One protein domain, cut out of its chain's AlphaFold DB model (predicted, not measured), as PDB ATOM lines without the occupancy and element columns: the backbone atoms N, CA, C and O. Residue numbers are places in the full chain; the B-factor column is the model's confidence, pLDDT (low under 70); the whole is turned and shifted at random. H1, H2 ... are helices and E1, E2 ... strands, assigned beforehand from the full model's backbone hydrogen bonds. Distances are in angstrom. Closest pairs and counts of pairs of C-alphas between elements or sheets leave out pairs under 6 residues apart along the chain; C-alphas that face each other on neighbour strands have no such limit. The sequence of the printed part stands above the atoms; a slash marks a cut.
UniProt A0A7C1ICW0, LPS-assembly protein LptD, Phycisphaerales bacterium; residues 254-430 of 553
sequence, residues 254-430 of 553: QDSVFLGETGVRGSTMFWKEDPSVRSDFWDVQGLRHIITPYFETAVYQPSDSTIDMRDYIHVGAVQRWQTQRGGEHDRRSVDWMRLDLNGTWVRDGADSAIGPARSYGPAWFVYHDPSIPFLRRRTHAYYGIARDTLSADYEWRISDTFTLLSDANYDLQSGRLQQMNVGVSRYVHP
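This is residues 254 to 430 of the 553 residues of the protein "LPS-assembly protein LptD" of Phycisphaerales bacterium (UniProt A0A7C1ICW0). The domain is one long, twisted wall of antiparallel strands that run along its length, a single layer with no named helix on either face. At the end of the wall where E5 ends and E6 begins, a long looped stretch joins these two strands, with the short helix H1 in it, off the sheet. The printed part has 177 residues, with E1, E2, E3, E4, E5, H1, E6, E7 and E8 in that order along the chain; the class is mostly strand. The sheet is branched at E3, where E1 and E2 lie end to end along one side. The whole is loose, with a radius of gyration of the C-alphas of 21.1 A, and only just a rod, spanning 68 by 34 by 32 A.

E1, residues 256 to 267, is 35.9 A long and begins at C-alpha 256 (25.512, -18.030, -58.880). It runs on into E2, residues 270 to 279, across a break of 2 residues, at 54 degrees; E2 bends by 71 degrees at residue 276. E3, residues 284 to 302, is the longest strand at 19 residues and 52.9 A, and bends by 56 degrees at residue 287. E4, residues 312 to 325, measures 41.5 A, and E5, residues 332 to 346, 42.2 A. H1 is residues 374 to 377. E6 is residues 389 to 399 and E7 residues 402 to 411. E8, residues 416 to 428, is 37.0 A long and ends at C-alpha 428 (48.394, 31.644, -32.963).

E1, beside residues 293 to 302 of E3, and E2, beside residues 284 to 291, lie on one side of E3; E4 lies on the other side. E1 and E3 are antiparallel at 151 degrees, with N 266 and O 295 2.8 A apart. In the hairpin E2 and E3, N 274 and O 287 are 2.8 A apart. E2, E3, E4 and E5 form a meander, each strand the antiparallel neighbour of the one before, with N 290 to O 320 at 2.8 A and N 319 to O 339 at 2.8 A. E5 and E6 are antiparallel at 170 degrees, with N 340 and O 393 2.8 A apart. E6, E7 and E8 form a second meander, with N 394 to O 406 at 2.8 A and N 405 to O 423 at 2.8 A. E1, E2 and E8 are edge strands. H1 is not on the sheet, with 0 pairs of C-alphas within 10 A, and is too short for any O i to N i+4 pair; its one O i to N i+3 pair is within range.

The C-alphas farthest apart, those of Gln 254 and Glu 328, are 68.5 A apart. The printed part has no cut. The links E5 to H1, 27 residues, and H1 to E6, 11 residues, are long. Mean pLDDT of the printed part is 86.8; residues 353 to 384 are under 70.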
ATOM      1  N   GLN A 254      31.486 -19.476 -61.930       94.44
ATOM      2  CA  GLN A 254      30.179 -19.642 -61.302       94.44
ATOM      3  C   GLN A 254      29.304 -18.425 -61.604       94.44
ATOM      4  O   GLN A 254      29.709 -17.293 -61.349       94.44
ATOM      5  N   ASP A 255      28.097 -18.640 -62.121       94.62
ATOM      6  CA  ASP A 255      27.133 -17.550 -62.341       94.62
ATOM      7  C   ASP A 255      26.334 -17.232 -61.076       94.62
ATOM      8  O   ASP A 255      25.816 -16.130 -60.941       94.62
ATOM      9  N   SER A 256      26.240 -18.179 -60.139       95.19
ATOM     10  CA  SER A 256      25.512 -18.030 -58.880       95.19
ATOM     11  C   SER A 256      26.271 -18.652 -57.719       95.19
ATOM     12  O   SER A 256      26.803 -19.753 -57.860       95.19
ATOM     13  N   VAL A 257      26.269 -17.989 -56.567       93.00
ATOM     14  CA  VAL A 257      27.074 -18.371 -55.402       93.00
ATOM     15  C   VAL A 257      26.346 -18.081 -54.090       93.00
ATOM     16  O   VAL A 257      25.552 -17.141 -54.011       93.00
ATOM     17  N   PHE A 258      26.638 -18.872 -53.055       94.75
ATOM     18  CA  PHE A 258      26.091 -18.723 -51.706       94.75
ATOM     19  C   PHE A 258      27.216 -18.657 -50.678       94.75
ATOM     20  O   PHE A 258      28.118 -19.488 -50.694       94.75
ATOM     21  N   LEU A 259      27.137 -17.709 -49.751       93.56
ATOM     22  CA  LEU A 259      28.095 -17.554 -48.661       93.56
ATOM     23  C   LEU A 259      27.354 -17.587 -47.325       93.56
ATOM     24  O   LEU A 259      26.513 -16.726 -47.064       93.56
ATOM     25  N   GLY A 260      27.677 -18.567 -46.487       96.12
ATOM     26  CA  GLY A 260      27.318 -18.565 -45.073       96.12
ATOM     27  C   GLY A 260      28.363 -17.815 -44.252       96.12
ATOM     28  O   GLY A 260      29.553 -17.874 -44.552       96.12
ATOM     29  N   GLU A 261      27.924 -17.125 -43.211       94.94
ATOM     30  CA  GLU A 261      28.788 -16.391 -42.293       94.94
ATOM     31  C   GLU A 261      28.250 -16.519 -40.872       94.94
ATOM     32  O   GLU A 261      27.045 -16.415 -40.638       94.94
ATOM     33  N   THR A 262      29.138 -16.745 -39.913       97.56
ATOM     34  CA  THR A 262      28.783 -16.760 -38.491       97.56
ATOM     35  C   THR A 262      29.877 -16.094 -37.688       97.56
ATOM     36  O   THR A 262      31.056 -16.252 -38.010       97.56
ATOM     37  N   GLY A 263      29.509 -15.406 -36.617       97.25
ATOM     38  CA  GLY A 263      30.486 -14.686 -35.826       97.25
ATOM     39  C   GLY A 263      29.966 -14.212 -34.485       97.25
ATOM     40  O   GLY A 263      28.831 -14.484 -34.089       97.25
ATOM     41  N   VAL A 264      30.834 -13.511 -33.763       98.19
ATOM     42  CA  VAL A 264      30.513 -12.890 -32.478       98.19
ATOM     43  C   VAL A 264      31.170 -11.521 -32.417       98.19
ATOM     44  O   VAL A 264      32.374 -11.393 -32.637       98.19
ATOM     45  N   ARG A 265      30.381 -10.507 -32.068       97.62
ATOM     46  CA  ARG A 265      30.850  -9.157 -31.735       97.62
ATOM     47  C   ARG A 265      30.762  -8.962 -30.232       97.62
ATOM     48  O   ARG A 265      29.792  -9.394 -29.609       97.62
ATOM     49  N   GLY A 266      31.736  -8.302 -29.626       98.06
ATOM     50  CA  GLY A 266      31.699  -8.026 -28.198       98.06
ATOM     51  C   GLY A 266      32.374  -6.721 -27.827       98.06
ATOM     52  O   GLY A 266      33.338  -6.302 -28.455       98.06
ATOM     53  N   SER A 267      31.855  -6.060 -26.796       98.38
ATOM     54  CA  SER A 267      32.445  -4.832 -26.263       98.38
ATOM     55  C   SER A 267      32.116  -4.633 -24.789       98.38
ATOM     56  O   SER A 267      31.141  -5.169 -24.256       98.38
ATOM     57  N   THR A 268      32.947  -3.844 -24.119       98.06
ATOM     58  CA  THR A 268      32.707  -3.357 -22.757       98.06
ATOM     59  C   THR A 268      33.331  -1.973 -22.601       98.06
ATOM     60  O   THR A 268      34.089  -1.532 -23.463       98.06
ATOM     61  N   MET A 269      33.014  -1.267 -21.520       97.88
ATOM     62  CA  MET A 269      33.566   0.055 -21.236       97.88
ATOM     63  C   MET A 269      34.043   0.123 -19.789       97.88
ATOM     64  O   MET A 269      33.289  -0.166 -18.860       97.88
ATOM     65  N   PHE A 270      35.279   0.577 -19.608       97.56
ATOM     66  CA  PHE A 270      35.846   0.922 -18.311       97.56
ATOM     67  C   PHE A 270      36.197   2.404 -18.291       97.56
ATOM     68  O   PHE A 270      36.541   2.994 -19.317       97.56
ATOM     69  N   TRP A 271      36.129   3.015 -17.116       97.38
ATOM     70  CA  TRP A 271      36.562   4.390 -16.933       97.38
ATOM     71  C   TRP A 271      37.195   4.580 -15.558       97.38
ATOM     72  O   TRP A 271      36.876   3.862 -14.610       97.38
ATOM     73  N   LYS A 272      38.097   5.554 -15.457       97.62
ATOM     74  CA  LYS A 272      38.691   5.997 -14.198       97.62
ATOM     75  C   LYS A 272      38.872   7.506 -14.217       97.62
ATOM     76  O   LYS A 272      39.272   8.069 -15.234       97.62
ATOM     77  N   GLU A 273      38.595   8.139 -13.086       97.31
ATOM     78  CA  GLU A 273      38.767   9.575 -12.880       97.31
ATOM     79  C   GLU A 273      39.856   9.828 -11.840       97.31
ATOM     80  O   GLU A 273      39.920   9.155 -10.810       97.31
ATOM     81  N   ASP A 274      40.708  10.807 -12.123       97.19
ATOM     82  CA  ASP A 274      41.724  11.319 -11.218       97.19
ATOM     83  C   ASP A 274      41.689  12.860 -11.213       97.19
ATOM     84  O   ASP A 274      42.296  13.512 -12.070       97.19
ATOM     85  N   PRO A 275      40.973  13.472 -10.253       94.81
ATOM     86  CA  PRO A 275      40.908  14.927 -10.108       94.81
ATOM     87  C   PRO A 275      42.220  15.575  -9.636       94.81
ATOM     88  O   PRO A 275      42.317  16.806  -9.616       94.81
ATOM     89  N   SER A 276      43.207  14.780  -9.200       96.62
ATOM     90  CA  SER A 276      44.476  15.287  -8.663       96.62
ATOM     91  C   SER A 276      45.479  15.663  -9.755       96.62
ATOM     92  O   SER A 276      46.340  16.512  -9.525       96.62
ATOM     93  N   VAL A 277      45.339  15.092 -10.956       95.50
ATOM     94  CA  VAL A 277      46.194  15.400 -12.107       95.50
ATOM     95  C   VAL A 277      45.958  16.842 -12.546       95.50
ATOM     96  O   VAL A 277      44.857  17.201 -12.962       95.50
ATOM     97  N   ARG A 278      46.995  17.676 -12.470       94.38
ATOM     98  CA  ARG A 278      46.954  19.074 -12.914       94.38
ATOM     99  C   ARG A 278      48.232  19.438 -13.653       94.38
ATOM    100  O   ARG A 278      49.319  19.039 -13.241       94.38
ATOM    101  N   SER A 279      48.105  20.199 -14.733       92.81
ATOM    102  CA  SER A 279      49.239  20.753 -15.467       92.81
ATOM    103  C   SER A 279      48.839  22.049 -16.157       92.81
ATOM    104  O   SER A 279      48.016  22.026 -17.066       92.81
ATOM    105  N   ASP A 280      49.475  23.155 -15.774       88.81
ATOM    106  CA  ASP A 280      49.253  24.450 -16.430       88.81
ATOM    107  C   ASP A 280      49.849  24.468 -17.845       88.81
ATOM    108  O   ASP A 280      49.283  25.060 -18.757       88.81
ATOM    109  N   PHE A 281      50.976  23.775 -18.055       89.81
ATOM    110  CA  PHE A 281      51.636  23.711 -19.363       89.81
ATOM    111  C   PHE A 281      50.788  22.982 -20.414       89.81
ATOM    112  O   PHE A 281      50.722  23.416 -21.561       89.81
ATOM    113  N   TRP A 282      50.144  21.880 -20.024       89.69
ATOM    114  CA  TRP A 282      49.296  21.084 -20.918       89.69
ATOM    115  C   TRP A 282      47.812  21.468 -20.865       89.69
ATOM    116  O   TRP A 282      47.006  20.831 -21.546       89.69
ATOM    117  N   ASP A 283      47.463  22.472 -20.054       90.38
ATOM    118  CA  ASP A 283      46.086  22.878 -19.757       90.38
ATOM    119  C   ASP A 283      45.200  21.679 -19.369       90.38
ATOM    120  O   ASP A 283      44.191  21.362 -20.007       90.38
ATOM    121  N   VAL A 284      45.665  20.944 -18.352       93.56
ATOM    122  CA  VAL A 284      45.014  19.748 -17.802       93.56
ATOM    123  C   VAL A 284      44.544  20.045 -16.384       93.56
ATOM    124  O   VAL A 284      45.347  20.356 -15.501       93.56
ATOM    125  N   GLN A 285      43.245  19.885 -16.145       94.44
ATOM    126  CA  GLN A 285      42.605  20.007 -14.836       94.44
ATOM    127  C   GLN A 285      41.731  18.782 -14.564       94.44
ATOM    128  O   GLN A 285      40.587  18.687 -15.013       94.44
ATOM    129  N   GLY A 286      42.286  17.829 -13.819       95.62
ATOM    130  CA  GLY A 286      41.715  16.499 -13.663       95.62
ATOM    131  C   GLY A 286      41.819  15.682 -14.951       95.62
ATOM    132  O   GLY A 286      41.919  16.214 -16.059       95.62
ATOM    133  N   LEU A 287      41.799  14.362 -14.806       97.31
ATOM    134  CA  LEU A 287      41.882  13.445 -15.934       97.31
ATOM    135  C   LEU A 287      40.840  12.341 -15.793       97.31
ATOM    136  O   LEU A 287      40.786  11.657 -14.773       97.31
ATOM    137  N   ARG A 288      40.041  12.125 -16.835       97.94
ATOM    138  CA  ARG A 288      39.174  10.954 -16.969       97.94
ATOM    139  C   ARG A 288      39.663  10.104 -18.126       97.94
ATOM    140  O   ARG A 288      39.669  10.566 -19.258       97.94
ATOM    141  N   HIS A 289      40.033   8.858 -17.866       98.12
ATOM    142  CA  HIS A 289      40.350   7.888 -18.912       98.12
ATOM    143  C   HIS A 289      39.148   6.977 -19.127       98.12
ATOM    144  O   HIS A 289      38.658   6.372 -18.177       98.12
ATOM    145  N   ILE A 290      38.668   6.893 -20.363       98.44
ATOM    146  CA  ILE A 290      37.631   5.963 -20.808       98.44
ATOM    147  C   ILE A 290      38.288   5.013 -21.803       98.44
ATOM    148  O   ILE A 290      38.878   5.466 -22.783       98.44
ATOM    149  N   ILE A 291      38.163   3.710 -21.578       98.44
ATOM    150  CA  ILE A 291      38.626   2.666 -22.490       98.44
ATOM    151  C   ILE A 291      37.451   1.764 -22.857       98.44
ATOM    152  O   ILE A 291      36.729   1.275 -21.990       98.44
ATOM    153  N   THR A 292      37.258   1.552 -24.156       98.44
ATOM    154  CA  THR A 292      36.229   0.670 -24.714       98.44
ATOM    155  C   THR A 292      36.913  -0.442 -25.504       98.44
ATOM    156  O   THR A 292      37.161  -0.264 -26.699       98.44
ATOM    157  N   PRO A 293      37.291  -1.558 -24.855       98.44
ATOM    158  CA  PRO A 293      37.755  -2.741 -25.557       98.44
ATOM    159  C   PRO A 293      36.616  -3.365 -26.360       98.44
ATOM    160  O   PRO A 293      35.474  -3.434 -25.889       98.44
ATOM    161  N   TYR A 294      36.942  -3.860 -27.544       98.38
ATOM    162  CA  TYR A 294      36.015  -4.565 -28.409       98.38
ATOM    163  C   TYR A 294      36.717  -5.690 -29.162       98.38
ATOM    164  O   TYR A 294      37.937  -5.696 -29.328       98.38
ATOM    165  N   PHE A 295      35.925  -6.655 -29.606       97.81
ATOM    166  CA  PHE A 295      36.366  -7.689 -30.520       97.81
ATOM    167  C   PHE A 295      35.252  -8.050 -31.496       97.81
ATOM    168  O   PHE A 295      34.064  -7.895 -31.207       97.81
ATOM    169  N   GLU A 296      35.653  -8.587 -32.633       96.06
ATOM    170  CA  GLU A 296      34.785  -9.188 -33.624       96.06
ATOM    171  C   GLU A 296      35.492 -10.394 -34.226       96.06
ATOM    172  O   GLU A 296      36.691 -10.367 -34.493       96.06
ATOM    173  N   THR A 297      34.756 -11.473 -34.435       96.19
ATOM    174  CA  THR A 297      35.246 -12.629 -35.176       96.19
ATOM    175  C   THR A 297      34.177 -13.103 -36.134       96.19
ATOM    176  O   THR A 297      32.996 -13.087 -35.781       96.19
ATOM    177  N   ALA A 298      34.594 -13.523 -37.324       93.81
ATOM    178  CA  ALA A 298      33.719 -14.114 -38.320       93.81
ATOM    179  C   ALA A 298      34.413 -15.292 -39.006       93.81
ATOM    180  O   ALA A 298      35.618 -15.259 -39.270       93.81
ATOM    181  N   VAL A 299      33.619 -16.319 -39.294       95.12
ATOM    182  CA  VAL A 299      33.994 -17.499 -40.074       95.12
ATOM    183  C   VAL A 299      33.045 -17.616 -41.253       95.12
ATOM    184  O   VAL A 299      31.838 -17.390 -41.112       95.12
ATOM    185  N   TYR A 300      33.594 -17.996 -42.399       93.06
ATOM    186  CA  TYR A 300      32.876 -18.043 -43.661       93.06
ATOM    187  C   TYR A 300      32.770 -19.461 -44.219       93.06
ATOM    188  O   TYR A 300      33.710 -20.250 -44.169       93.06
ATOM    189  N   GLN A 301      31.615 -19.772 -44.804       95.75
ATOM    190  CA  GLN A 301      31.357 -21.028 -45.497       95.75
ATOM    191  C   GLN A 301      30.875 -20.749 -46.931       95.75
ATOM    192  O   GLN A 301      29.685 -20.506 -47.150       95.75
ATOM    193  N   PRO A 302      31.787 -20.764 -47.913       93.44
ATOM    194  CA  PRO A 302      31.467 -20.523 -49.312       93.44
ATOM    195  C   PRO A 302      30.897 -21.773 -49.999       93.44
ATOM    196  O   PRO A 302      31.266 -22.903 -49.680       93.44
ATOM    197  N   SER A 303      30.021 -21.578 -50.986       95.44
ATOM    198  CA  SER A 303      29.551 -22.643 -51.879       95.44
ATOM    199  C   SER A 303      30.597 -23.093 -52.900       95.44
ATOM    200  O   SER A 303      30.478 -24.190 -53.435       95.44
ATOM    201  N   ASP A 304      31.571 -22.235 -53.215       94.00
ATOM    202  CA  ASP A 304      32.617 -22.483 -54.208       94.00
ATOM    203  C   ASP A 304      33.878 -21.656 -53.901       94.00
ATOM    204  O   ASP A 304      33.779 -20.537 -53.400       94.00
ATOM    205  N   SER A 305      35.054 -22.173 -54.271       90.12
ATOM    206  CA  SER A 305      36.355 -21.508 -54.059       90.12
ATOM    207  C   SER A 305      36.471 -20.102 -54.663       90.12
ATOM    208  O   SER A 305      37.293 -19.288 -54.241       90.12
ATOM    209  N   THR A 306      35.648 -19.794 -55.665       87.94
ATOM    210  CA  THR A 306      35.591 -18.478 -56.302       87.94
ATOM    211  C   THR A 306      35.109 -17.381 -55.373       87.94
ATOM    212  O   THR A 306      35.410 -16.234 -55.652       87.94
ATOM    213  N   ILE A 307      34.390 -17.692 -54.293       86.50
ATOM    214  CA  ILE A 307      33.889 -16.715 -53.312       86.50
ATOM    215  C   ILE A 307      34.494 -16.917 -51.921       86.50
ATOM    216  O   ILE A 307      33.925 -16.433 -50.940       86.50
ATOM    217  N   ASP A 308      35.594 -17.662 -51.817       87.56
ATOM    218  CA  ASP A 308      36.267 -17.885 -50.542       87.56
ATOM    219  C   ASP A 308      36.544 -16.542 -49.843       87.56
ATOM    220  O   ASP A 308      36.967 -15.567 -50.467       87.56
ATOM    221  N   MET A 309      36.295 -16.496 -48.536       86.81
ATOM    222  CA  MET A 309      36.540 -15.334 -47.677       86.81
ATOM    223  C   MET A 309      37.535 -15.722 -46.587       86.81
ATOM    224  O   MET A 309      37.672 -16.893 -46.238       86.81
ATOM    225  N   ARG A 310      38.233 -14.728 -46.036       88.44
ATOM    226  CA  ARG A 310      39.184 -14.945 -44.945       88.44
ATOM    227  C   ARG A 310      38.462 -14.876 -43.610       88.44
ATOM    228  O   ARG A 310      37.949 -13.815 -43.255       88.44
ATOM    229  N   ASP A 311      38.464 -15.981 -42.869       92.06
ATOM    230  CA  ASP A 311      38.084 -15.975 -41.454       92.06
ATOM    231  C   ASP A 311      38.959 -14.956 -40.720       92.06
ATOM    232  O   ASP A 311      40.165 -14.875 -40.985       92.06
ATOM    233  N   TYR A 312      38.385 -14.187 -39.797       92.19
ATOM    234  CA  TYR A 312      39.150 -13.170 -39.084       92.19
ATOM    235  C   TYR A 312      38.815 -13.069 -37.605       92.19
ATOM    236  O   TYR A 312      37.738 -13.437 -37.125       92.19
ATOM    237  N   ILE A 313      39.788 -12.515 -36.889       95.81
ATOM    238  CA  ILE A 313      39.653 -12.009 -35.533       95.81
ATOM    239  C   ILE A 313      40.129 -10.563 -35.560       95.81
ATOM    240  O   ILE A 313      41.251 -10.275 -35.967       95.81
ATOM    241  N   HIS A 314      39.276  -9.658 -35.118       95.38
ATOM    242  CA  HIS A 314      39.546  -8.244 -34.973       95.38
ATOM    243  C   HIS A 314      39.412  -7.882 -33.495       95.38
ATOM    244  O   HIS A 314      38.418  -8.225 -32.859       95.38
ATOM    245  N   VAL A 315      40.416  -7.231 -32.922       98.12
ATOM    246  CA  VAL A 315      40.426  -6.826 -31.511       98.12
ATOM    247  C   VAL A 315      40.946  -5.408 -31.428       98.12
ATOM    248  O   VAL A 315      41.977  -5.096 -32.018       98.12
ATOM    249  N   GLY A 316      40.289  -4.560 -30.651       98.25
ATOM    250  CA  GLY A 316      40.743  -3.192 -30.469       98.25
ATOM    251  C   GLY A 316      40.320  -2.579 -29.151       98.25
ATOM    252  O   GLY A 316      39.583  -3.164 -28.355       98.25
ATOM    253  N   ALA A 317      40.821  -1.377 -28.909       98.44
ATOM    254  CA  ALA A 317      40.433  -0.556 -27.780       98.44
ATOM    255  C   ALA A 317      40.383   0.914 -28.191       98.44
ATOM    256  O   ALA A 317      41.405   1.509 -28.535       98.44
ATOM    257  N   VAL A 318      39.198   1.515 -28.072       98.38
ATOM    258  CA  VAL A 318      39.030   2.964 -28.219       98.38
ATOM    259  C   VAL A 318      39.267   3.618 -26.867       98.38
ATOM    260  O   VAL A 318      38.565   3.328 -25.895       98.38
ATOM    261  N   GLN A 319      40.246   4.510 -26.795       98.44
ATOM    262  CA  GLN A 319      40.656   5.202 -25.581       98.44
ATOM    263  C   GLN A 319      40.460   6.707 -25.725       98.44
ATOM    264  O   GLN A 319      40.798   7.301 -26.751       98.44
ATOM    265  N   ARG A 320      39.916   7.331 -24.682       98.25
ATOM    266  CA  ARG A 320      39.743   8.782 -24.583       98.25
ATOM    267  C   ARG A 320      40.231   9.249 -23.226       98.25
ATOM    268  O   ARG A 320      39.806   8.714 -22.202       98.25
ATOM    269  N   TRP A 321      41.089  10.255 -23.222       98.19
ATOM    270  CA  TRP A 321      41.464  10.991 -22.026       98.19
ATOM    271  C   TRP A 321      40.785  12.344 -22.074       98.19
ATOM    272  O   TRP A 321      41.013  13.119 -22.999       98.19
ATOM    273  N   GLN A 322      39.943  12.615 -21.086       97.50
ATOM    274  CA  GLN A 322      39.186  13.848 -20.973       97.50
ATOM    275  C   GLN A 322      39.737  14.705 -19.840       97.50
ATOM    276  O   GLN A 322      40.109  14.186 -18.787       97.50
ATOM    277  N   THR A 323      39.757  16.016 -20.045       96.56
ATOM    278  CA  THR A 323      40.107  17.000 -19.015       96.56
ATOM    279  C   THR A 323      39.117  18.162 -19.034       96.56
ATOM    280  O   THR A 323      38.274  18.238 -19.929       96.56
ATOM    281  N   GLN A 324      39.178  19.041 -18.036       94.56
ATOM    282  CA  GLN A 324      38.402  20.279 -18.005       94.56
ATOM    283  C   GLN A 324      39.248  21.441 -18.526       94.56
ATOM    284  O   GLN A 324      40.398  21.591 -18.119       94.56
ATOM    285  N   ARG A 325      38.659  22.279 -19.383       92.19
ATOM    286  CA  ARG A 325      39.232  23.553 -19.843       92.19
ATOM    287  C   ARG A 325      38.241  24.692 -19.664       92.19
ATOM    288  O   ARG A 325      37.040  24.447 -19.576       92.19
ATOM    289  N   GLY A 326      38.750  25.921 -19.659       85.94
ATOM    290  CA  GLY A 326      37.961  27.143 -19.489       85.94
ATOM    291  C   GLY A 326      38.041  27.734 -18.079       85.94
ATOM    292  O   GLY A 326      38.599  27.141 -17.152       85.94
ATOM    293  N   GLY A 327      37.513  28.951 -17.934       81.75
ATOM    294  CA  GLY A 327      37.454  29.660 -16.652       81.75
ATOM    295  C   GLY A 327      36.416  29.062 -15.698       81.75
ATOM    296  O   GLY A 327      35.671  28.157 -16.061       81.75
ATOM    297  N   GLU A 328      36.317  29.583 -14.472       78.62
ATOM    298  CA  GLU A 328      35.385  29.061 -13.452       78.62
ATOM    299  C   GLU A 328      33.911  29.047 -13.891       78.62
ATOM    300  O   GLU A 328      33.155  28.177 -13.462       78.62
ATOM    301  N   HIS A 329      33.516  29.976 -14.764       84.75
ATOM    302  CA  HIS A 329      32.141  30.125 -15.244       84.75
ATOM    303  C   HIS A 329      31.866  29.465 -16.605       84.75
ATOM    304  O   HIS A 329      30.714  29.446 -17.025       84.75
ATOM    305  N   ASP A 330      32.886  28.918 -17.273       86.69
ATOM    306  CA  ASP A 330      32.767  28.288 -18.599       86.69
ATOM    307  C   ASP A 330      33.649  27.034 -18.696       86.69
ATOM    308  O   ASP A 330      34.454  26.849 -19.610       86.69
ATOM    309  N   ARG A 331      33.563  26.182 -17.668       88.62
ATOM    310  CA  ARG A 331      34.271  24.902 -17.671       88.62
ATOM    311  C   ARG A 331      33.591  23.931 -18.618       88.62
ATOM    312  O   ARG A 331      32.402  23.645 -18.480       88.62
ATOM    313  N   ARG A 332      34.381  23.348 -19.511       92.44
ATOM    314  CA  ARG A 332      33.938  22.309 -20.437       92.44
ATOM    315  C   ARG A 332      34.870  21.107 -20.414       92.44
ATOM    316  O   ARG A 332      36.095  21.242 -20.393       92.44
ATOM    317  N   SER A 333      34.270  19.924 -20.500       94.00
ATOM    318  CA  SER A 333      34.991  18.678 -20.749       94.00
ATOM    319  C   SER A 333      35.501  18.656 -22.186       94.00
ATOM    320  O   SER A 333      34.734  18.883 -23.124       94.00
ATOM    321  N   VAL A 334      36.774  18.329 -22.367       95.06
ATOM    322  CA  VAL A 334      37.389  18.160 -23.686       95.06
ATOM    323  C   VAL A 334      38.067  16.804 -23.777       95.06
ATOM    324  O   VAL A 334      38.703  16.371 -22.819       95.06
ATOM    325  N   ASP A 335      37.966  16.155 -24.936       96.44
ATOM    326  CA  ASP A 335      38.804  15.002 -25.270       96.44
ATOM    327  C   ASP A 335      40.233  15.521 -25.519       96.44
ATOM    328  O   ASP A 335      40.539  16.049 -26.586       96.44
ATOM    329  N   TRP A 336      41.092  15.442 -24.499       97.12
ATOM    330  CA  TRP A 336      42.489  15.879 -24.556       97.12
ATOM    331  C   TRP A 336      43.307  14.983 -25.482       97.12
ATOM    332  O   TRP A 336      44.044  15.474 -26.336       97.12
ATOM    333  N   MET A 337      43.140  13.667 -25.341       98.06
ATOM    334  CA  MET A 337      43.749  12.666 -26.212       98.06
ATOM    335  C   MET A 337      42.716  11.614 -26.605       98.06
ATOM    336  O   MET A 337      41.912  11.179 -25.776       98.06
ATOM    337  N   ARG A 338      42.786  11.148 -27.848       98.38
ATOM    338  CA  ARG A 338      42.056   9.982 -28.348       98.38
ATOM    339  C   ARG A 338      43.051   9.031 -28.995       98.38
ATOM    340  O   ARG A 338      43.847   9.458 -29.819       98.38
ATOM    341  N   LEU A 339      42.973   7.755 -28.634       98.50
ATOM    342  CA  LEU A 339      43.739   6.678 -29.253       98.50
ATOM    343  C   LEU A 339      42.785   5.542 -29.616       98.50
ATOM    344  O   LEU A 339      42.172   4.952 -28.729       98.50
ATOM    345  N   ASP A 340      42.665   5.233 -30.897       98.19
ATOM    346  CA  ASP A 340      42.108   3.971 -31.373       98.19
ATOM    347  C   ASP A 340      43.277   3.057 -31.727       98.19
ATOM    348  O   ASP A 340      44.157   3.451 -32.486       98.19
ATOM    349  N   LEU A 341      43.326   1.872 -31.130       98.19
ATOM    350  CA  LEU A 341      44.326   0.859 -31.444       98.19
ATOM    351  C   LEU A 341      43.593  -0.442 -31.719       98.19
ATOM    352  O   LEU A 341      42.875  -0.937 -30.846       98.19
ATOM    353  N   ASN A 342      43.797  -1.010 -32.900       97.25
ATOM    354  CA  ASN A 342      43.160  -2.256 -33.295       97.25
ATOM    355  C   ASN A 342      44.116  -3.162 -34.064       97.25
ATOM    356  O   ASN A 342      45.010  -2.706 -34.770       97.25
ATOM    357  N   GLY A 343      43.931  -4.463 -33.888       96.19
ATOM    358  CA  GLY A 343      44.635  -5.512 -34.598       96.19
ATOM    359  C   GLY A 343      43.641  -6.419 -35.305       96.19
ATOM    360  O   GLY A 343      42.592  -6.746 -34.751       96.19
ATOM    361  N   THR A 344      43.980  -6.838 -36.519       94.31
ATOM    362  CA  THR A 344      43.220  -7.852 -37.249       94.31
ATOM    363  C   THR A 344      44.136  -9.000 -37.613       94.31
ATOM    364  O   THR A 344      45.235  -8.757 -38.103       94.31
ATOM    365  N   TRP A 345      43.670 -10.225 -37.409       94.50
ATOM    366  CA  TRP A 345      44.321 -11.453 -37.844       94.50
ATOM    367  C   TRP A 345      43.392 -12.199 -38.777       94.50
ATOM    368  O   TRP A 345      42.196 -12.305 -38.501       94.50
ATOM    369  N   VAL A 346      43.943 -12.716 -39.865       91.88
ATOM    370  CA  VAL A 346      43.178 -13.412 -40.894       91.88
ATOM    371  C   VAL A 346      43.729 -14.802 -41.141       91.88
ATOM    372  O   VAL A 346      44.940 -15.034 -41.154       91.88
ATOM    373  N   ARG A 347      42.828 -15.740 -41.404       91.81
ATOM    374  CA  ARG A 347      43.186 -17.031 -41.975       91.81
ATOM    375  C   ARG A 347      43.500 -16.860 -43.460       91.81
ATOM    376  O   ARG A 347      42.875 -16.050 -44.139       91.81
ATOM    377  N   ASP A 348      44.483 -17.611 -43.954       86.50
ATOM    378  CA  ASP A 348      44.909 -17.576 -45.362       86.50
ATOM    379  C   ASP A 348      45.273 -16.154 -45.831       86.50
ATOM    380  O   ASP A 348      44.879 -15.674 -46.906       86.50
ATOM    381  N   GLY A 349      46.030 -15.459 -44.972       83.31
ATOM    382  CA  GLY A 349      46.594 -14.148 -45.264       83.31
ATOM    383  C   GLY A 349      47.350 -14.147 -46.589       83.31
ATOM    384  O   GLY A 349      47.954 -15.138 -46.987       83.31
ATOM    385  N   ALA A 350      47.283 -13.028 -47.300       80.56
ATOM    386  CA  ALA A 350      48.039 -12.834 -48.525       80.56
ATOM    387  C   ALA A 350      49.539 -13.111 -48.298       80.56
ATOM    388  O   ALA A 350      50.065 -12.858 -47.220       80.56
ATOM    389  N   ASP A 351      50.265 -13.544 -49.327       77.81
ATOM    390  CA  ASP A 351      51.701 -13.851 -49.181       77.81
ATOM    391  C   ASP A 351      52.606 -12.614 -49.309       77.81
ATOM    392  O   ASP A 351      53.745 -12.602 -48.845       77.81
ATOM    393  N   SER A 352      52.109 -11.534 -49.921       73.62
ATOM    394  CA  SER A 352      52.846 -10.288 -50.124       73.62
ATOM    395  C   SER A 352      52.096  -9.083 -49.579       73.62
ATOM    396  O   SER A 352      50.905  -8.880 -49.809       73.62
ATOM    397  N   ALA A 353      52.861  -8.234 -48.905       63.56
ATOM    398  CA  ALA A 353      52.467  -6.914 -48.438       63.56
ATOM    399  C   ALA A 353      52.304  -5.889 -49.569       63.56
ATOM    400  O   ALA A 353      51.761  -4.810 -49.360       63.56
ATOM    401  N   ILE A 354      52.867  -6.187 -50.745       60.78
ATOM    402  CA  ILE A 354      52.797  -5.334 -51.929       60.78
ATOM    403  C   ILE A 354      52.678  -6.228 -53.171       60.78
ATOM    404  O   ILE A 354      53.633  -6.924 -53.541       60.78
ATOM    405  N   GLY A 355      51.533  -6.179 -53.841       57.53
ATOM    406  CA  GLY A 355      51.278  -6.864 -55.111       57.53
ATOM    407  C   GLY A 355      50.710  -5.900 -56.156       57.53
ATOM    408  O   GLY A 355      50.276  -4.806 -55.790       57.53
ATOM    409  N   PRO A 356      50.748  -6.250 -57.454       55.06
ATOM    410  CA  PRO A 356      49.881  -5.634 -58.455       55.06
ATOM    411  C   PRO A 356      48.429  -5.479 -57.969       55.06
ATOM    412  O   PRO A 356      47.937  -6.245 -57.135       55.06
ATOM    413  N   ALA A 357      47.702  -4.507 -58.524       51.72
ATOM    414  CA  ALA A 357      46.256  -4.465 -58.337       51.72
ATOM    415  C   ALA A 357      45.657  -5.829 -58.738       51.72
ATOM    416  O   ALA A 357      46.034  -6.382 -59.771       51.72
ATOM    417  N   ARG A 358      44.724  -6.358 -57.930       53.06
ATOM    418  CA  ARG A 358      44.068  -7.674 -58.119       53.06
ATOM    419  C   ARG A 358      44.936  -8.910 -57.827       53.06
ATOM    420  O   ARG A 358      44.525 -10.011 -58.167       53.06
ATOM    421  N   SER A 359      46.093  -8.770 -57.168       61.03
ATOM    422  CA  SER A 359      46.915  -9.936 -56.784       61.03
ATOM    423  C   SER A 359      46.269 -10.887 -55.778       61.03
ATOM    424  O   SER A 359      46.684 -12.035 -55.699       61.03
ATOM    425  N   TYR A 360      45.285 -10.425 -55.008       68.19
ATOM    426  CA  TYR A 360      44.569 -11.247 -54.038       68.19
ATOM    427  C   TYR A 360      43.077 -11.165 -54.325       68.19
ATOM    428  O   TYR A 360      42.540 -10.070 -54.521       68.19
ATOM    429  N   GLY A 361      42.439 -12.332 -54.403       59.03
ATOM    430  CA  GLY A 361      40.994 -12.450 -54.543       59.03
ATOM    431  C   GLY A 361      40.294 -12.482 -53.185       59.03
ATOM    432  O   GLY A 361      40.866 -12.078 -52.166       59.03
ATOM    433  N   PRO A 362      39.009 -12.834 -53.180       60.38
ATOM    434  CA  PRO A 362      37.984 -11.806 -53.170       60.38
ATOM    435  C   PRO A 362      37.742 -11.199 -51.791       60.38
ATOM    436  O   PRO A 362      37.768 -11.869 -50.768       60.38
ATOM    437  N   ALA A 363      37.431  -9.902 -51.800       59.50
ATOM    438  CA  ALA A 363      36.794  -9.192 -50.694       59.50
ATOM    439  C   ALA A 363      35.309  -8.920 -51.006       59.50
ATOM    440  O   ALA A 363      34.730  -7.974 -50.484       59.50
ATOM    441  N   TRP A 364      34.705  -9.710 -51.908       60.09
ATOM    442  CA  TRP A 364      33.403  -9.412 -52.525       60.09
ATOM    443  C   TRP A 364      32.296  -9.147 -51.508       60.09
ATOM    444  O   TRP A 364      31.436  -8.309 -51.759       60.09
ATOM    445  N   PHE A 365      32.355  -9.823 -50.362       61.03
ATOM    446  CA  PHE A 365      31.375  -9.711 -49.288       61.03
ATOM    447  C   PHE A 365      31.985  -9.204 -47.971       61.03
ATOM    448  O   PHE A 365      31.282  -9.152 -46.966       61.03
ATOM    449  N   VAL A 366      33.267  -8.813 -47.965       54.22
ATOM    450  CA  VAL A 366      33.949  -8.311 -46.763       54.22
ATOM    451  C   VAL A 366      33.448  -6.896 -46.482       54.22
ATOM    452  O   VAL A 366      33.511  -6.030 -47.355       54.22
ATOM    453  N   TYR A 367      32.938  -6.689 -45.267       53.94
ATOM    454  CA  TYR A 367      32.216  -5.497 -44.818       53.94
ATOM    455  C   TYR A 367      30.930  -5.223 -45.599       53.94
ATOM    456  O   TYR A 367      30.923  -4.689 -46.713       53.94
ATOM    457  N   HIS A 368      29.798  -5.533 -44.965       55.66
ATOM    458  CA  HIS A 368      28.503  -5.047 -45.416       55.66
ATOM    459  C   HIS A 368      28.286  -3.605 -44.938       55.66
ATOM    460  O   HIS A 368      27.707  -3.368 -43.887       55.66
ATOM    461  N   ASP A 369      28.779  -2.631 -45.707       61.72
ATOM    462  CA  ASP A 369      28.451  -1.215 -45.495       61.72
ATOM    463  C   ASP A 369      27.502  -0.733 -46.598       61.72
ATOM    464  O   ASP A 369      27.967  -0.431 -47.698       61.72
ATOM    465  N   PRO A 370      26.182  -0.642 -46.363       57.12
ATOM    466  CA  PRO A 370      25.218  -0.227 -47.382       57.12
ATOM    467  C   PRO A 370      25.475   1.178 -47.962       57.12
ATOM    468  O   PRO A 370      24.861   1.527 -48.965       57.12
ATOM    469  N   SER A 371      26.401   1.969 -47.403       56.31
ATOM    470  CA  SER A 371      26.865   3.226 -48.002       56.31
ATOM    471  C   SER A 371      27.832   3.050 -49.188       56.31
ATOM    472  O   SER A 371      28.011   3.981 -49.976       56.31
ATOM    473  N   ILE A 372      28.432   1.866 -49.365       56.00
ATOM    474  CA  ILE A 372      29.389   1.564 -50.441       56.00
ATOM    475  C   ILE A 372      28.711   0.668 -51.493       56.00
ATOM    476  O   ILE A 372      28.414  -0.478 -51.180       56.00
ATOM    477  N   PRO A 373      28.519   1.072 -52.759       59.22
ATOM    478  CA  PRO A 373      27.891   0.204 -53.765       59.22
ATOM    479  C   PRO A 373      28.637  -1.127 -53.951       59.22
ATOM    480  O   PRO A 373      29.868  -1.133 -54.046       59.22
ATOM    481  N   PHE A 374      27.926  -2.256 -54.059       55.72
ATOM    482  CA  PHE A 374      28.566  -3.578 -54.174       55.72
ATOM    483  C   PHE A 374      29.536  -3.659 -55.361       55.72
ATOM    484  O   PHE A 374      30.635  -4.198 -55.239       55.72
ATOM    485  N   LEU A 375      29.168  -3.074 -56.508       62.72
ATOM    486  CA  LEU A 375      30.005  -3.075 -57.715       62.72
ATOM    487  C   LEU A 375      31.397  -2.462 -57.473       62.72
ATOM    488  O   LEU A 375      32.361  -2.879 -58.109       62.72
ATOM    489  N   ARG A 376      31.531  -1.531 -56.515       59.56
ATOM    490  CA  ARG A 376      32.828  -0.958 -56.104       59.56
ATOM    491  C   ARG A 376      33.643  -1.930 -55.242       59.56
ATOM    492  O   ARG A 376      34.869  -1.916 -55.322       59.56
ATOM    493  N   ARG A 377      32.981  -2.783 -54.453       55.75
ATOM    494  CA  ARG A 377      33.604  -3.796 -53.577       55.75
ATOM    495  C   ARG A 377      34.051  -5.039 -54.352       55.75
ATOM    496  O   ARG A 377      35.101  -5.606 -54.063       55.75
ATOM    497  N   ARG A 378      33.300  -5.416 -55.396       52.84
ATOM    498  CA  ARG A 378      33.518  -6.617 -56.227       52.84
ATOM    499  C   ARG A 378      34.932  -6.731 -56.816       52.84
ATOM    500  O   ARG A 378      35.428  -7.835 -56.998       52.84
ATOM    501  N   THR A 379      35.596  -5.632 -57.159       48.59
ATOM    502  CA  THR A 379      36.834  -5.700 -57.963       48.59
ATOM    503  C   THR A 379      38.066  -5.102 -57.297       48.59
ATOM    504  O   THR A 379      39.143  -5.133 -57.893       48.59
ATOM    505  N   HIS A 380      37.944  -4.549 -56.087       51.44
ATOM    506  CA  HIS A 380      39.039  -3.823 -55.446       51.44
ATOM    507  C   HIS A 380      39.621  -4.581 -54.253       51.44
ATOM    508  O   HIS A 380      39.096  -4.542 -53.145       51.44
ATOM    509  N   ALA A 381      40.801  -5.170 -54.470       48.66
ATOM    510  CA  ALA A 381      41.638  -5.770 -53.426       48.66
ATOM    511  C   ALA A 381      42.079  -4.771 -52.330       48.66
ATOM    512  O   ALA A 381      42.574  -5.185 -51.290       48.66
ATOM    513  N   TYR A 382      41.892  -3.464 -52.549       50.72
ATOM    514  CA  TYR A 382      42.245  -2.405 -51.599       50.72
ATOM    515  C   TYR A 382      41.294  -2.293 -50.397       50.72
ATOM    516  O   TYR A 382      41.676  -1.691 -49.401       50.72
ATOM    517  N   TYR A 383      40.082  -2.856 -50.475       50.81
ATOM    518  CA  TYR A 383      39.087  -2.793 -49.393       50.81
ATOM    519  C   TYR A 383      39.040  -4.062 -48.524       50.81
ATOM    520  O   TYR A 383      38.241  -4.143 -47.597       50.81
ATOM    521  N   GLY A 384      39.866  -5.069 -48.822       58.22
ATOM    522  CA  GLY A 384      39.855  -6.343 -48.106       58.22
ATOM    523  C   GLY A 384      40.776  -6.360 -46.889       58.22
ATOM    524  O   GLY A 384      41.910  -5.885 -46.950       58.22
ATOM    525  N   ILE A 385      40.332  -7.015 -45.813       71.81
ATOM    526  CA  ILE A 385      41.227  -7.487 -44.751       71.81
ATOM    527  C   ILE A 385      42.026  -8.670 -45.318       71.81
ATOM    528  O   ILE A 385      41.593  -9.818 -45.277       71.81
ATOM    529  N   ALA A 386      43.163  -8.389 -45.948       77.50
ATOM    530  CA  ALA A 386      43.939  -9.420 -46.642       77.50
ATOM    531  C   ALA A 386      45.086  -9.997 -45.803       77.50
ATOM    532  O   ALA A 386      45.636 -11.034 -46.165       77.50
ATOM    533  N   ARG A 387      45.502  -9.313 -44.731       84.81
ATOM    534  CA  ARG A 387      46.712  -9.624 -43.954       84.81
ATOM    535  C   ARG A 387      46.527  -9.249 -42.494       84.81
ATOM    536  O   ARG A 387      45.687  -8.406 -42.175       84.81
ATOM    537  N   ASP A 388      47.379  -9.810 -41.645       92.12
ATOM    538  CA  ASP A 388      47.418  -9.407 -40.248       92.12
ATOM    539  C   ASP A 388      47.955  -7.981 -40.135       92.12
ATOM    540  O   ASP A 388      49.019  -7.646 -40.668       92.12
ATOM    541  N   THR A 389      47.212  -7.131 -39.445       91.50
ATOM    542  CA  THR A 389      47.502  -5.701 -39.357       91.50
ATOM    543  C   THR A 389      47.336  -5.200 -37.937       91.50
ATOM    544  O   THR A 389      46.536  -5.725 -37.170       91.50
ATOM    545  N   LEU A 390      48.097  -4.165 -37.608       95.62
ATOM    546  CA  LEU A 390      47.916  -3.324 -36.438       95.62
ATOM    547  C   LEU A 390      47.706  -1.897 -36.939       95.62
ATOM    548  O   LEU A 390      48.574  -1.355 -37.624       95.62
ATOM    549  N   SER A 391      46.572  -1.297 -36.608       95.31
ATOM    550  CA  SER A 391      46.251   0.083 -36.960       95.31
ATOM    551  C   SER A 391      46.136   0.930 -35.704       95.31
ATOM    552  O   SER A 391      45.650   0.461 -34.672       95.31
ATOM    553  N   ALA A 392      46.593   2.173 -35.797       97.31
ATOM    554  CA  ALA A 392      46.492   3.150 -34.729       97.31
ATOM    555  C   ALA A 392      46.042   4.502 -35.285       97.31
ATOM    556  O   ALA A 392      46.651   4.998 -36.229       97.31
ATOM    557  N   ASP A 393      45.047   5.114 -34.652       98.00
ATOM    558  CA  ASP A 393      44.603   6.484 -34.910       98.00
ATOM    559  C   ASP A 393      44.732   7.294 -33.620       98.00
ATOM    560  O   ASP A 393      44.168   6.937 -32.582       98.00
ATOM    561  N   TYR A 394      45.481   8.391 -33.670       98.38
ATOM    562  CA  TYR A 394      45.805   9.215 -32.516       98.38
ATOM    563  C   TYR A 394      45.512  10.692 -32.776       98.38
ATOM    564  O   TYR A 394      45.995  11.293 -33.734       98.38
ATOM    565  N   GLU A 395      44.752  11.302 -31.873       98.31
ATOM    566  CA  GLU A 395      44.498  12.739 -31.840       98.31
ATOM    567  C   GLU A 395      44.913  13.277 -30.477       98.31
ATOM    568  O   GLU A 395      44.492  12.766 -29.438       98.31
ATOM    569  N   TRP A 396      45.715  14.338 -30.477       97.81
ATOM    570  CA  TRP A 396      46.112  15.045 -29.268       97.81
ATOM    571  C   TRP A 396      45.818  16.532 -29.405       97.81
ATOM    572  O   TRP A 396      46.511  17.266 -30.114       97.81
ATOM    573  N   ARG A 397      44.798  16.988 -28.678       96.19
ATOM    574  CA  ARG A 397      44.436  18.402 -28.565       96.19
ATOM    575  C   ARG A 397      45.306  19.054 -27.506       96.19
ATOM    576  O   ARG A 397      44.881  19.220 -26.366       96.19
ATOM    577  N   ILE A 398      46.536  19.400 -27.868       94.69
ATOM    578  CA  ILE A 398      47.523  20.011 -26.965       94.69
ATOM    579  C   ILE A 398      46.950  21.271 -26.298       94.69
ATOM    580  O   ILE A 398      47.072  21.423 -25.089       94.69
ATOM    581  N   SER A 399      46.262  22.120 -27.064       91.44
ATOM    582  CA  SER A 399      45.487  23.265 -26.568       91.44
ATOM    583  C   SER A 399      44.222  23.455 -27.410       91.44
ATOM    584  O   SER A 399      43.935  22.648 -28.295       91.44
ATOM    585  N   ASP A 400      43.455  24.515 -27.159       88.19
ATOM    586  CA  ASP A 400      42.279  24.859 -27.973       88.19
ATOM    587  C   ASP A 400      42.631  25.318 -29.393       88.19
ATOM    588  O   ASP A 400      41.777  25.328 -30.276       88.19
ATOM    589  N   THR A 401      43.899  25.652 -29.633       92.50
ATOM    590  CA  THR A 401      44.384  26.114 -30.934       92.50
ATOM    591  C   THR A 401      45.561  25.305 -31.464       92.50
ATOM    592  O   THR A 401      46.146  25.700 -32.467       92.50
ATOM    593  N   PHE A 402      45.937  24.195 -30.823       95.31
ATOM    594  CA  PHE A 402      47.045  23.341 -31.250       95.31
ATOM    595  C   PHE A 402      46.654  21.867 -31.146       95.31
ATOM    596  O   PHE A 402      46.406  21.360 -30.054       95.31
ATOM    597  N   THR A 403      46.621  21.178 -32.288       96.94
ATOM    598  CA  THR A 403      46.302  19.749 -32.374       96.94
ATOM    599  C   THR A 403      47.371  18.996 -33.159       96.94
ATOM    600  O   THR A 403      47.825  19.461 -34.206       96.94
ATOM    601  N   LEU A 404      47.750  17.824 -32.653       98.12
ATOM    602  CA  LEU A 404      48.501  16.803 -33.376       98.12
ATOM    603  C   LEU A 404      47.544  15.688 -33.805       98.12
ATOM    604  O   LEU A 404      46.715  15.235 -33.018       98.12
ATOM    605  N   LEU A 405      47.692  15.242 -35.047       97.56
ATOM    606  CA  LEU A 405      46.950  14.145 -35.653       97.56
ATOM    607  C   LEU A 405      47.952  13.114 -36.159       97.56
ATOM    608  O   LEU A 405      48.962  13.479 -36.762       97.56
ATOM    609  N   SER A 406      47.686  11.838 -35.928       98.06
ATOM    610  CA  SER A 406      48.499  10.756 -36.458       98.06
ATOM    611  C   SER A 406      47.638   9.547 -36.769       98.06
ATOM    612  O   SER A 406      46.755   9.204 -35.994       98.06
ATOM    613  N   ASP A 407      47.952   8.864 -37.860       97.38
ATOM    614  CA  ASP A 407      47.448   7.523 -38.125       97.38
ATOM    615  C   ASP A 407      48.582   6.630 -38.627       97.38
ATOM    616  O   ASP A 407      49.561   7.113 -39.206       97.38
ATOM    617  N   ALA A 408      48.488   5.335 -38.357       96.12
ATOM    618  CA  ALA A 408      49.461   4.352 -38.794       96.12
ATOM    619  C   ALA A 408      48.794   3.004 -39.066       96.12
ATOM    620  O   ALA A 408      47.919   2.567 -38.324       96.12
ATOM    621  N   ASN A 409      49.271   2.308 -40.096       92.81
ATOM    622  CA  ASN A 409      48.933   0.916 -40.363       92.81
ATOM    623  C   ASN A 409      50.225   0.117 -40.521       92.81
ATOM    624  O   ASN A 409      51.074   0.435 -41.358       92.81
ATOM    625  N   TYR A 410      50.376  -0.917 -39.705       92.44
ATOM    626  CA  TYR A 410      51.529  -1.798 -39.673       92.44
ATOM    627  C   TYR A 410      51.102  -3.212 -40.053       92.44
ATOM    628  O   TYR A 410      50.183  -3.778 -39.469       92.44
ATOM    629  N   ASP A 411      51.782  -3.795 -41.031       88.94
ATOM    630  CA  ASP A 411      51.550  -5.169 -41.461       88.94
ATOM    631  C   ASP A 411      52.391  -6.110 -40.601       88.94
ATOM    632  O   ASP A 411      53.625  -6.126 -40.694       88.94
ATOM    633  N   LEU A 412      51.705  -6.893 -39.768       91.25
ATOM    634  CA  LEU A 412      52.319  -7.800 -38.802       91.25
ATOM    635  C   LEU A 412      52.996  -8.993 -39.486       91.25
ATOM    636  O   LEU A 412      53.989  -9.501 -38.974       91.25
ATOM    637  N   GLN A 413      52.513  -9.409 -40.658       86.75
ATOM    638  CA  GLN A 413      53.090 -10.528 -41.405       86.75
ATOM    639  C   GLN A 413      54.389 -10.134 -42.112       86.75
ATOM    640  O   GLN A 413      55.329 -10.922 -42.152       86.75
ATOM    641  N   SER A 414      54.460  -8.930 -42.697       84.69
ATOM    642  CA  SER A 414      55.695  -8.466 -43.357       84.69
ATOM    643  C   SER A 414      56.641  -7.684 -42.450       84.69
ATOM    644  O   SER A 414      57.764  -7.392 -42.867       84.69
ATOM    645  N   GLY A 415      56.211  -7.344 -41.232       88.75
ATOM    646  CA  GLY A 415      57.000  -6.585 -40.266       88.75
ATOM    647  C   GLY A 415      57.293  -5.156 -40.724       88.75
ATOM    648  O   GLY A 415      58.363  -4.612 -40.443       88.75
ATOM    649  N   ARG A 416      56.387  -4.549 -41.495       86.38
ATOM    650  CA  ARG A 416      56.632  -3.266 -42.161       86.38
ATOM    651  C   ARG A 416      55.443  -2.321 -42.032       86.38
ATOM    652  O   ARG A 416      54.288  -2.721 -42.152       86.38
ATOM    653  N   LEU A 417      55.761  -1.041 -41.878       89.06
ATOM    654  CA  LEU A 417      54.802   0.057 -41.891       89.06
ATOM    655  C   LEU A 417      54.227   0.228 -43.304       89.06
ATOM    656  O   LEU A 417      54.983   0.347 -44.269       89.06
ATOM    657  N   GLN A 418      52.906   0.188 -43.431       85.25
ATOM    658  CA  GLN A 418      52.192   0.365 -44.699       85.25
ATOM    659  C   GLN A 418      51.794   1.815 -44.927       85.25
ATOM    660  O   GLN A 418      51.911   2.327 -46.039       85.25
ATOM    661  N   GLN A 419      51.351   2.470 -43.862       90.69
ATOM    662  CA  GLN A 419      50.940   3.862 -43.863       90.69
ATOM    663  C   GLN A 419      51.364   4.499 -42.548       90.69
ATOM    664  O   GLN A 419      51.284   3.859 -41.498       90.69
ATOM    665  N   MET A 420      51.808   5.749 -42.613       94.69
ATOM    666  CA  MET A 420      51.952   6.601 -41.442       94.69
ATOM    667  C   MET A 420      51.752   8.048 -41.843       94.69
ATOM    668  O   MET A 420      52.486   8.576 -42.678       94.69
ATOM    669  N   ASN A 421      50.776   8.695 -41.226       96.81
ATOM    670  CA  ASN A 421      50.587  10.125 -41.345       96.81
ATOM    671  C   ASN A 421      50.797  10.758 -39.978       96.81
ATOM    672  O   ASN A 421      50.354  10.223 -38.964       96.81
ATOM    673  N   VAL A 422      51.465  11.905 -39.954       97.94
ATOM    674  CA  VAL A 422      51.612  12.735 -38.756       97.94
ATOM    675  C   VAL A 422      51.448  14.178 -39.182       97.94
ATOM    676  O   VAL A 422      52.127  14.624 -40.100       97.94
ATOM    677  N   GLY A 423      50.572  14.923 -38.522       97.94
ATOM    678  CA  GLY A 423      50.343  16.327 -38.809       97.94
ATOM    679  C   GLY A 423      50.117  17.145 -37.556       97.94
ATOM    680  O   GLY A 423      49.581  16.665 -36.563       97.94
ATOM    681  N   VAL A 424      50.514  18.407 -37.615       98.12
ATOM    682  CA  VAL A 424      50.238  19.408 -36.594       98.12
ATOM    683  C   VAL A 424      49.519  20.585 -37.226       98.12
ATOM    684  O   VAL A 424      49.919  21.066 -38.284       98.12
ATOM    685  N   SER A 425      48.470  21.061 -36.567       96.69
ATOM    686  CA  SER A 425      47.772  22.292 -36.927       96.69
ATOM    687  C   SER A 425      47.782  23.234 -35.736       96.69
ATOM    688  O   SER A 425      47.469  22.815 -34.617       96.69
ATOM    689  N   ARG A 426      48.159  24.494 -35.968       96.06
ATOM    690  CA  ARG A 426      48.177  25.517 -34.929       96.06
ATOM    691  C   ARG A 426      47.640  26.851 -35.420       96.06
ATOM    692  O   ARG A 426      48.072  27.354 -36.454       96.06
ATOM    693  N   TYR A 427      46.797  27.461 -34.599       95.31
ATOM    694  CA  TYR A 427      46.412  28.860 -34.701       95.31
ATOM    695  C   TYR A 427      47.029  29.657 -33.543       95.31
ATOM    696  O   TYR A 427      46.848  29.348 -32.363       95.31
ATOM    697  N   VAL A 428      47.813  30.671 -33.885       93.31
ATOM    698  CA  VAL A 428      48.394  31.644 -32.963       93.31
ATOM    699  C   VAL A 428      47.656  32.952 -33.202       93.31
ATOM    700  O   VAL A 428      47.953  33.689 -34.141       93.31
ATOM    701  N   HIS A 429      46.647  33.192 -32.370       85.56
ATOM    702  CA  HIS A 429      45.794  34.366 -32.476       85.56
ATOM    703  C   HIS A 429      46.595  35.678 -32.332       85.56
ATOM    704  O   HIS A 429      47.493  35.734 -31.488       85.56
ATOM    705  N   PRO A 430      46.244  36.743 -33.082       83.88
ATOM    706  CA  PRO A 430      45.288  36.767 -34.197       83.88
ATOM    707  C   PRO A 430      45.907  36.390 -35.552       83.88
ATOM    708  O   PRO A 430      45.174  36.099 -36.496       83.88
TER     709      PRO A 430